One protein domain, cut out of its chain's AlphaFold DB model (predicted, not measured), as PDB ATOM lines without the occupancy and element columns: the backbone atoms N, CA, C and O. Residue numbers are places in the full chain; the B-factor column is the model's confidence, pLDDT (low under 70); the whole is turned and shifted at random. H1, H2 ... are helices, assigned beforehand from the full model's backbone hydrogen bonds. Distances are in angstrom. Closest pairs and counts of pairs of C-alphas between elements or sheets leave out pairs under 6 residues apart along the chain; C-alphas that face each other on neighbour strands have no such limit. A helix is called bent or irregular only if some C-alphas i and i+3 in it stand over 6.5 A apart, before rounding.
ATOM      1  N   ALA A   8      75.703 150.715 -31.075       69.06
ATOM      2  CA  ALA A   8      76.282 151.428 -32.217       69.06
ATOM      3  C   ALA A   8      76.025 150.733 -33.573       69.06
ATOM      4  O   ALA A   8      75.928 151.402 -34.599       69.06
ATOM      5  N   LYS A   9      75.872 149.401 -33.585       64.31
ATOM      6  CA  LYS A   9      75.559 148.608 -34.787       64.31
ATOM      7  C   LYS A   9      74.064 148.424 -35.045       64.31
ATOM      8  O   LYS A   9      73.668 148.307 -36.201       64.31
ATOM      9  N   ALA A  10      73.243 148.404 -33.999       70.44
ATOM     10  CA  ALA A  10      71.798 148.197 -34.103       70.44
ATOM     11  C   ALA A  10      71.003 149.497 -34.324       70.44
ATOM     12  O   ALA A  10      69.908 149.468 -34.876       70.44
ATOM     13  N   VAL A  11      71.544 150.653 -33.936       75.62
ATOM     14  CA  VAL A  11      70.911 151.961 -34.170       75.62
ATOM     15  C   VAL A  11      70.548 152.193 -35.645       75.62
ATOM     16  O   VAL A  11      69.393 152.530 -35.899       75.62
ATOM     17  N   PRO A  12      71.437 151.989 -36.638       73.44
ATOM     18  CA  PRO A  12      71.084 152.257 -38.031       73.44
ATOM     19  C   PRO A  12      69.961 151.351 -38.551       73.44
ATOM     20  O   PRO A  12      69.062 151.845 -39.223       73.44
ATOM     21  N   THR A  13      69.935 150.065 -38.190       78.69
ATOM     22  CA  THR A  13      68.858 149.149 -38.603       78.69
ATOM     23  C   THR A  13      67.521 149.494 -37.953       78.69
ATOM     24  O   THR A  13      66.483 149.401 -38.607       78.69
ATOM     25  N   VAL A  14      67.527 149.959 -36.703       81.81
ATOM     26  CA  VAL A  14      66.317 150.451 -36.028       81.81
ATOM     27  C   VAL A  14      65.838 151.762 -36.644       81.81
ATOM     28  O   VAL A  14      64.637 151.927 -36.824       81.81
ATOM     29  N   VAL A  15      66.738 152.668 -37.038       82.56
ATOM     30  CA  VAL A  15      66.362 153.902 -37.746       82.56
ATOM     31  C   VAL A  15      65.749 153.572 -39.107       82.56
ATOM     32  O   VAL A  15      64.692 154.103 -39.438       82.56
ATOM     33  N   THR A  16      66.328 152.646 -39.876       82.19
ATOM     34  CA  THR A  16      65.743 152.204 -41.153       82.19
ATOM     35  C   THR A  16      64.386 151.521 -40.951       82.19
ATOM     36  O   THR A  16      63.443 151.794 -41.691       82.19
ATOM     37  N   GLY A  17      64.250 150.690 -39.913       83.44
ATOM     38  CA  GLY A  17      62.977 150.065 -39.543       83.44
ATOM     39  C   GLY A  17      61.920 151.079 -39.097       83.44
ATOM     40  O   GLY A  17      60.765 150.981 -39.504       83.44
ATOM     41  N   ALA A  18      62.314 152.094 -38.327       87.00
ATOM     42  CA  ALA A  18      61.437 153.165 -37.863       87.00
ATOM     43  C   ALA A  18      60.967 154.058 -39.014       87.00
ATOM     44  O   ALA A  18      59.796 154.427 -39.053       87.00
ATOM     45  N   VAL A  19      61.835 154.355 -39.986       92.31
ATOM     46  CA  VAL A  19      61.442 155.064 -41.212       92.31
ATOM     47  C   VAL A  19      60.425 154.242 -42.006       92.31
ATOM     48  O   VAL A  19      59.421 154.792 -42.454       92.31
ATOM     49  N   GLY A  20      60.621 152.925 -42.124       87.25
ATOM     50  CA  GLY A  20      59.653 152.029 -42.765       87.25
ATOM     51  C   GLY A  20      58.302 151.990 -42.040       87.25
ATOM     52  O   GLY A  20      57.253 152.094 -42.674       87.25
ATOM     53  N   ALA A  21      58.317 151.911 -40.709       89.38
ATOM     54  CA  ALA A  21      57.107 151.927 -39.892       89.38
ATOM     55  C   ALA A  21      56.373 153.276 -39.963       89.38
ATOM     56  O   ALA A  21      55.155 153.303 -40.124       89.38
ATOM     57  N   ALA A  22      57.103 154.394 -39.915       88.19
ATOM     58  CA  ALA A  22      56.536 155.733 -40.048       88.19
ATOM     59  C   ALA A  22      55.926 155.955 -41.440       88.19
ATOM     60  O   ALA A  22      54.840 156.522 -41.556       88.19
ATOM     61  N   ALA A  23      56.584 155.456 -42.490       90.94
ATOM     62  CA  ALA A  23      56.042 155.475 -43.843       90.94
ATOM     63  C   ALA A  23      54.748 154.646 -43.948       90.94
ATOM     64  O   ALA A  23      53.783 155.094 -44.569       90.94
ATOM     65  N   TYR A  24      54.699 153.471 -43.311       82.44
ATOM     66  CA  TYR A  24      53.514 152.614 -43.312       82.44
ATOM     67  C   TYR A  24      52.348 153.219 -42.528       82.44
ATOM     68  O   TYR A  24      51.220 153.204 -43.012       82.44
ATOM     69  N   GLU A  25      52.601 153.791 -41.352       86.69
ATOM     70  CA  GLU A  25      51.564 154.449 -40.552       86.69
ATOM     71  C   GLU A  25      51.001 155.682 -41.261       86.69
ATOM     72  O   GLU A  25      49.784 155.836 -41.339       86.69
ATOM     73  N   ALA A  26      51.848 156.512 -41.878       86.38
ATOM     74  CA  ALA A  26      51.378 157.635 -42.686       86.38
ATOM     75  C   ALA A  26      50.492 157.158 -43.848       86.38
ATOM     76  O   ALA A  26      49.401 157.688 -44.061       86.38
ATOM     77  N   LEU A  27      50.918 156.114 -44.563       83.50
ATOM     78  CA  LEU A  27      50.148 155.540 -45.662       83.50
ATOM     79  C   LEU A  27      48.822 154.943 -45.180       83.50
ATOM     80  O   LEU A  27      47.776 155.196 -45.773       83.50
ATOM     81  N   ARG A  28      48.839 154.191 -44.079       81.75
ATOM     82  CA  ARG A  28      47.648 153.597 -43.467       81.75
ATOM     83  C   ARG A  28      46.654 154.670 -43.048       81.75
ATOM     84  O   ARG A  28      45.464 154.531 -43.307       81.75
ATOM     85  N   TRP A  29      47.132 155.751 -42.443       80.50
ATOM     86  CA  TRP A  29      46.289 156.855 -42.005       80.50
ATOM     87  C   TRP A  29      45.610 157.559 -43.184       80.50
ATOM     88  O   TRP A  29      44.420 157.868 -43.124       80.50
ATOM     89  N   VAL A  30      46.344 157.740 -44.284       79.31
ATOM     90  CA  VAL A  30      45.822 158.265 -45.554       79.31
ATOM     91  C   VAL A  30      44.772 157.310 -46.132       79.31
ATOM     92  O   VAL A  30      43.665 157.741 -46.434       79.31
ATOM     93  N   VAL A  31      45.048 156.006 -46.202       78.31
ATOM     94  CA  VAL A  31      44.095 155.002 -46.714       78.31
ATOM     95  C   VAL A  31      42.805 154.955 -45.889       78.31
ATOM     96  O   VAL A  31      41.726 154.824 -46.457       78.31
ATOM     97  N   VAL A  32      42.888 155.104 -44.564       77.25
ATOM     98  CA  VAL A  32      41.713 155.092 -43.674       77.25
ATOM     99  C   VAL A  32      40.880 156.375 -43.796       77.25
ATOM    100  O   VAL A  32      39.664 156.328 -43.626       77.25
ATOM    101  N   LYS A  33      41.503 157.524 -44.087       71.50
ATOM    102  CA  LYS A  33      40.800 158.810 -44.227       71.50
ATOM    103  C   LYS A  33      40.281 159.098 -45.633       71.50
ATOM    104  O   LYS A  33      39.428 159.975 -45.774       71.50
ATOM    105  N   LEU A  34      40.797 158.433 -46.665       73.81
ATOM    106  CA  LEU A  34      40.430 158.771 -48.035       73.81
ATOM    107  C   LEU A  34      39.140 158.064 -48.478       73.81
ATOM    108  O   LEU A  34      39.027 156.842 -48.363       73.81
ATOM    109  N   PRO A  35      38.183 158.804 -49.069       71.81
ATOM    110  CA  PRO A  35      37.030 158.197 -49.708       71.81
ATOM    111  C   PRO A  35      37.508 157.353 -50.895       71.81
ATOM    112  O   PRO A  35      38.001 157.877 -51.897       71.81
ATOM    113  N   LEU A  36      37.338 156.032 -50.773       75.94
ATOM    114  CA  LEU A  36      37.795 155.019 -51.733       75.94
ATOM    115  C   LEU A  36      37.472 155.386 -53.186       75.94
ATOM    116  O   LEU A  36      38.312 155.184 -54.055       75.94
ATOM    117  N   ARG A  37      36.304 155.994 -53.442       72.50
ATOM    118  CA  ARG A  37      35.891 156.419 -54.787       72.50
ATOM    119  C   ARG A  37      36.793 157.493 -55.395       72.50
ATOM    120  O   ARG A  37      37.268 157.296 -56.512       72.50
ATOM    121  N   GLU A  38      37.055 158.597 -54.701       78.56
ATOM    122  CA  GLU A  38      37.888 159.673 -55.263       78.56
ATOM    123  C   GLU A  38      39.353 159.245 -55.394       78.56
ATOM    124  O   GLU A  38      40.008 159.563 -56.389       78.56
ATOM    125  N   ALA A  39      39.844 158.433 -54.452       83.88
ATOM    126  CA  ALA A  39      41.175 157.840 -54.526       83.88
ATOM    127  C   ALA A  39      41.325 156.945 -55.765       83.88
ATOM    128  O   ALA A  39      42.276 157.100 -56.525       83.88
ATOM    129  N   THR A  40      40.362 156.059 -56.041       84.88
ATOM    130  CA  THR A  40      40.412 155.247 -57.266       84.88
ATOM    131  C   THR A  40      40.363 156.092 -58.530       84.88
ATOM    132  O   THR A  40      41.162 155.861 -59.426       84.88
ATOM    133  N   VAL A  41      39.491 157.100 -58.619       85.75
ATOM    134  CA  VAL A  41      39.382 157.919 -59.841       85.75
ATOM    135  C   VAL A  41      40.656 158.730 -60.077       85.75
ATOM    136  O   VAL A  41      41.124 158.819 -61.210       85.75
ATOM    137  N   THR A  42      41.260 159.275 -59.020       87.81
ATOM    138  CA  THR A  42      42.531 160.005 -59.117       87.81
ATOM    139  C   THR A  42      43.690 159.081 -59.467       87.81
ATOM    140  O   THR A  42      44.454 159.418 -60.368       87.81
ATOM    141  N   VAL A  43      43.779 157.895 -58.858       91.25
ATOM    142  CA  VAL A  43      44.776 156.867 -59.194       91.25
ATOM    143  C   VAL A  43      44.613 156.393 -60.633       91.25
ATOM    144  O   VAL A  43      45.598 156.325 -61.359       91.25
ATOM    145  N   THR A  44      43.393 156.119 -61.093       87.44
ATOM    146  CA  THR A  44      43.136 155.721 -62.482       87.44
ATOM    147  C   THR A  44      43.448 156.861 -63.451       87.44
ATOM    148  O   THR A  44      44.060 156.626 -64.490       87.44
ATOM    149  N   ALA A  45      43.112 158.110 -63.115       91.56
ATOM    150  CA  ALA A  45      43.458 159.272 -63.932       91.56
ATOM    151  C   ALA A  45      44.978 159.491 -64.006       91.56
ATOM    152  O   ALA A  45      45.513 159.770 -65.083       91.56
ATOM    153  N   TRP A  46      45.686 159.328 -62.887       94.31
ATOM    154  CA  TRP A  46      47.146 159.345 -62.842       94.31
ATOM    155  C   TRP A  46      47.745 158.188 -63.629       94.31
ATOM    156  O   TRP A  46      48.664 158.414 -64.405       94.31
ATOM    157  N   GLY A  47      47.191 156.983 -63.508       88.94
ATOM    158  CA  GLY A  47      47.607 155.805 -64.260       88.94
ATOM    159  C   GLY A  47      47.462 156.006 -65.765       88.94
ATOM    160  O   GLY A  47      48.389 155.719 -66.514       88.94
ATOM    161  N   LEU A  48      46.357 156.601 -66.216       88.38
ATOM    162  CA  LEU A  48      46.141 156.921 -67.630       88.38
ATOM    163  C   LEU A  48      47.084 158.023 -68.139       88.38
ATOM    164  O   LEU A  48      47.535 157.959 -69.284       88.38
ATOM    165  N   ARG A  49      47.426 159.023 -67.312       84.00
ATOM    166  CA  ARG A  49      48.442 160.035 -67.671       84.00
ATOM    167  C   ARG A  49      49.849 159.444 -67.701       84.00
ATOM    168  O   ARG A  49      50.579 159.678 -68.659       84.00
ATOM    169  N   ALA A  50      50.195 158.647 -66.697       87.00
ATOM    170  CA  ALA A  50      51.474 157.968 -66.586       87.00
ATOM    171  C   ALA A  50      51.673 156.970 -67.727       87.00
ATOM    172  O   ALA A  50      52.756 156.938 -68.288       87.00
ATOM    173  N   ALA A  51      50.636 156.237 -68.145       82.88
ATOM    174  CA  ALA A  51      50.691 155.357 -69.311       82.88
ATOM    175  C   ALA A  51      51.024 156.139 -70.593       82.88
ATOM    176  O   ALA A  51      51.930 155.760 -71.330       82.88
ATOM    177  N   ARG A  52      50.389 157.298 -70.816       76.94
ATOM    178  CA  ARG A  52      50.693 158.149 -71.984       76.94
ATOM    179  C   ARG A  52      52.075 158.798 -71.933       76.94
ATOM    180  O   ARG A  52      52.670 159.057 -72.978       76.94
ATOM    181  N   GLU A  53      52.596 159.097 -70.747       77.69
ATOM    182  CA  GLU A  53      53.981 159.550 -70.592       77.69
ATOM    183  C   GLU A  53      54.984 158.408 -70.726       77.69
ATOM    184  O   GLU A  53      56.061 158.603 -71.290       77.69
ATOM    185  N   ALA A  54      54.624 157.223 -70.241       73.94
ATOM    186  CA  ALA A  54      55.411 156.014 -70.351       73.94
ATOM    187  C   ALA A  54      55.537 155.608 -71.810       73.94
ATOM    188  O   ALA A  54      56.640 155.325 -72.221       73.94
ATOM    189  N   GLU A  55      54.500 155.705 -72.639       64.62
ATOM    190  CA  GLU A  55      54.619 155.479 -74.088       64.62
ATOM    191  C   GLU A  55      55.637 156.434 -74.738       64.62
ATOM    192  O   GLU A  55      56.479 156.020 -75.536       64.62
ATOM    193  N   ARG A  56      55.644 157.713 -74.335       67.38
ATOM    194  CA  ARG A  56      56.600 158.715 -74.848       67.38
ATOM    195  C   ARG A  56      58.030 158.513 -74.344       67.38
ATOM    196  O   ARG A  56      58.975 158.896 -75.033       67.38
ATOM    197  N   LYS A  57      58.197 157.971 -73.138       62.38
ATOM    198  CA  LYS A  57      59.500 157.704 -72.506       62.38
ATOM    199  C   LYS A  57      60.037 156.313 -72.873       62.38
ATOM    200  O   LYS A  57      61.232 156.163 -73.086       62.38
ATOM    201  N   ALA A  58      59.163 155.329 -73.049       60.88
ATOM    202  CA  ALA A  58      59.461 153.963 -73.468       60.88
ATOM    203  C   ALA A  58      59.924 153.919 -74.920       60.88
ATOM    204  O   ALA A  58      60.878 153.211 -75.211       60.88
ATOM    205  N   ALA A  59      59.360 154.749 -75.805       60.84
ATOM    206  CA  ALA A  59      59.894 154.915 -77.157       60.84
ATOM    207  C   ALA A  59      61.372 155.356 -77.162       60.84
ATOM    208  O   ALA A  59      62.110 154.998 -78.067       60.84
ATOM    209  N   LYS A  60      61.818 156.091 -76.131       61.34
ATOM    210  CA  LYS A  60      63.222 156.503 -75.962       61.34
ATOM    211  C   LYS A  60      64.072 155.484 -75.196       61.34
ATOM    212  O   LYS A  60      65.289 155.513 -75.293       61.34
ATOM    213  N   SER A  61      63.445 154.607 -74.414       54.62
ATOM    214  CA  SER A  61      64.124 153.669 -73.511       54.62
ATOM    215  C   SER A  61      64.171 152.232 -74.049       54.62
ATOM    216  O   SER A  61      64.966 151.426 -73.575       54.62
ATOM    217  N   ALA A  62      63.381 151.909 -75.078       60.16
ATOM    218  CA  ALA A  62      63.341 150.587 -75.699       60.16
ATOM    219  C   ALA A  62      64.687 150.160 -76.314       60.16
ATOM    220  O   ALA A  62      64.989 148.970 -76.355       60.16
ATOM    221  N   GLU A  63      65.512 151.113 -76.750       58.28
ATOM    222  CA  GLU A  63      66.854 150.839 -77.278       58.28
ATOM    223  C   GLU A  63      67.872 150.597 -76.154       58.28
ATOM    224  O   GLU A  63      68.638 149.636 -76.219       58.28
ATOM    225  N   GLN A  64      67.818 151.375 -75.064       59.78
ATOM    226  CA  GLN A  64      68.685 151.160 -73.898       59.78
ATOM    227  C   GLN A  64      68.368 149.862 -73.158       59.78
ATOM    228  O   GLN A  64      69.292 149.179 -72.732       59.78
ATOM    229  N   ALA A  65      67.092 149.491 -73.040       63.72
ATOM    230  CA  ALA A  65      66.685 148.260 -72.367       63.72
ATOM    231  C   ALA A  65      67.176 147.003 -73.102       63.72
ATOM    232  O   ALA A  65      67.519 146.009 -72.470       63.72
ATOM    233  N   ARG A  66      67.243 147.036 -74.441       62.81
ATOM    234  CA  ARG A  66      67.778 145.911 -75.224       62.81
ATOM    235  C   ARG A  66      69.286 145.769 -75.054       62.81
ATOM    236  O   ARG A  66      69.773 144.647 -74.977       62.81
ATOM    237  N   LEU A  67      70.000 146.887 -74.949       72.75
ATOM    238  CA  LEU A  67      71.445 146.888 -74.740       72.75
ATOM    239  C   LEU A  67      71.821 146.461 -73.314       72.75
ATOM    240  O   LEU A  67      72.718 145.642 -73.156       72.75
ATOM    241  N   THR A  68      71.105 146.914 -72.282       77.25
ATOM    242  CA  THR A  68      71.390 146.517 -70.890       77.25
ATOM    243  C   THR A  68      70.994 145.081 -70.582       77.25
ATOM    244  O   THR A  68      71.693 144.406 -69.836       77.25
ATOM    245  N   VAL A  69      69.910 144.566 -71.170       78.75
ATOM    246  CA  VAL A  69      69.568 143.141 -71.038       78.75
ATOM    247  C   VAL A  69      70.622 142.269 -71.717       78.75
ATOM    248  O   VAL A  69      70.977 141.233 -71.162       78.75
ATOM    249  N   ALA A  70      71.147 142.684 -72.874       77.00
ATOM    250  CA  ALA A  70      72.232 141.971 -73.544       77.00
ATOM    251  C   ALA A  70      73.520 141.965 -72.703       77.00
ATOM    252  O   ALA A  70      74.133 140.910 -72.559       77.00
ATOM    253  N   ASP A  71      73.872 143.101 -72.100       85.31
ATOM    254  CA  ASP A  71      75.044 143.251 -71.230       85.31
ATOM    255  C   ASP A  71      74.937 142.376 -69.967       85.31
ATOM    256  O   ASP A  71      75.835 141.602 -69.650       85.31
ATOM    257  N   VAL A  72      73.768 142.365 -69.317       86.62
ATOM    258  CA  VAL A  72      73.505 141.509 -68.148       86.62
ATOM    259  C   VAL A  72      73.486 140.025 -68.517       86.62
ATOM    260  O   VAL A  72      73.949 139.198 -67.736       86.62
ATOM    261  N   MET A  73      72.976 139.649 -69.696       80.88
ATOM    262  CA  MET A  73      73.036 138.256 -70.164       80.88
ATOM    263  C   MET A  73      74.475 137.831 -70.469       80.88
ATOM    264  O   MET A  73      74.829 136.686 -70.195       80.88
ATOM    265  N   ALA A  74      75.297 138.731 -71.015       78.44
ATOM    266  CA  ALA A  74      76.712 138.485 -71.271       78.44
ATOM    267  C   ALA A  74      77.494 138.322 -69.960       78.44
ATOM    268  O   ALA A  74      78.195 137.327 -69.796       78.44
ATOM    269  N   GLU A  75      77.297 139.214 -68.987       74.25
ATOM    270  CA  GLU A  75      77.956 139.109 -67.683       74.25
ATOM    271  C   GLU A  75      77.449 137.908 -66.867       74.25
ATOM    272  O   GLU A  75      78.231 137.222 -66.214       74.25
ATOM    273  N   ALA A  76      76.160 137.567 -66.950       80.69
ATOM    274  CA  ALA A  76      75.641 136.354 -66.322       80.69
ATOM    275  C   ALA A  76      76.246 135.079 -66.932       80.69
ATOM    276  O   ALA A  76      76.524 134.132 -66.201       80.69
ATOM    277  N   ARG A  77      76.483 135.044 -68.252       71.62
ATOM    278  CA  ARG A  77      77.156 133.916 -68.924       71.62
ATOM    279  C   ARG A  77      78.622 133.792 -68.512       71.62
ATOM    280  O   ARG A  77      79.076 132.675 -68.297       71.62
ATOM    281  N   ASP A  78      79.321 134.913 -68.351       72.06
ATOM    282  CA  ASP A  78      80.711 134.947 -67.878       72.06
ATOM    283  C   ASP A  78      80.828 134.491 -66.409       72.06
ATOM    284  O   ASP A  78      81.716 133.722 -66.046       72.06
ATOM    285  N   ARG A  79      79.852 134.862 -65.568       70.94
ATOM    286  CA  ARG A  79      79.778 134.473 -64.146       70.94
ATOM    287  C   ARG A  79      79.347 133.027 -63.902       70.94
ATOM    288  O   ARG A  79      79.703 132.478 -62.863       70.94
ATOM    289  N   ILE A  80      78.552 132.438 -64.800       65.31
ATOM    290  CA  ILE A  80      78.098 131.041 -64.689       65.31
ATOM    291  C   ILE A  80      79.221 130.054 -65.020       65.31
ATOM    292  O   ILE A  80      79.137 128.923 -64.560       65.31
TER     293      ILE A  80
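AT A GLANCE: This is residues 8 to 80 of the 152 residues of an uncharacterized protein of Mycobacterium innocens (UniProt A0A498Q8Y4). A long bent helix and a second helix make an open, flat U: H2a is its base, H1 and H2b are its two sides, and the space between them is empty. The printed part has 73 residues with two named helices, H1 then H2, and no named strand; the class is all helix. It is extended, with a radius of gyration of the C-alphas of 20.5 A and spans of 49 by 46 by 17 A.

HOW THE PARTS SIT: H2, residues 36 to 80, was assigned as one helix by its hydrogen bonds but is bent, with C-alphas 60 and 63 6.9 A apart. Its arms H2a, residues 36 to 60, and H2b, residues 63 to 80, are about perpendicular at 83 degrees. H2a has a kink of 28 degrees near residue 53. H1, residues 8 to 33, is apart from both arms. O i to N i+4 pairs are within hydrogen-bond range throughout H2b, in 20 of 22 in H1 and 19 of 21 in H2a.

IN THESE COORDINATES: H2a measures 35.2 A from C-alpha 36 at (37.795, 155.019, -51.733), and H2b 26.0 A to C-alpha 80 at (78.098, 131.041, -64.689). H1, 38.2 A, is only just irregular: C-alphas 9 and 12 are 6.6 A apart.

THE WHOLE: The C-alphas farthest apart, of Pro 35 and Asp 78, are 52.7 A apart. The printed part has no cut, and the H1 to H2 link is tight. pLDDT is under 70 at residues 8 to 9, 55 to 66 and 80.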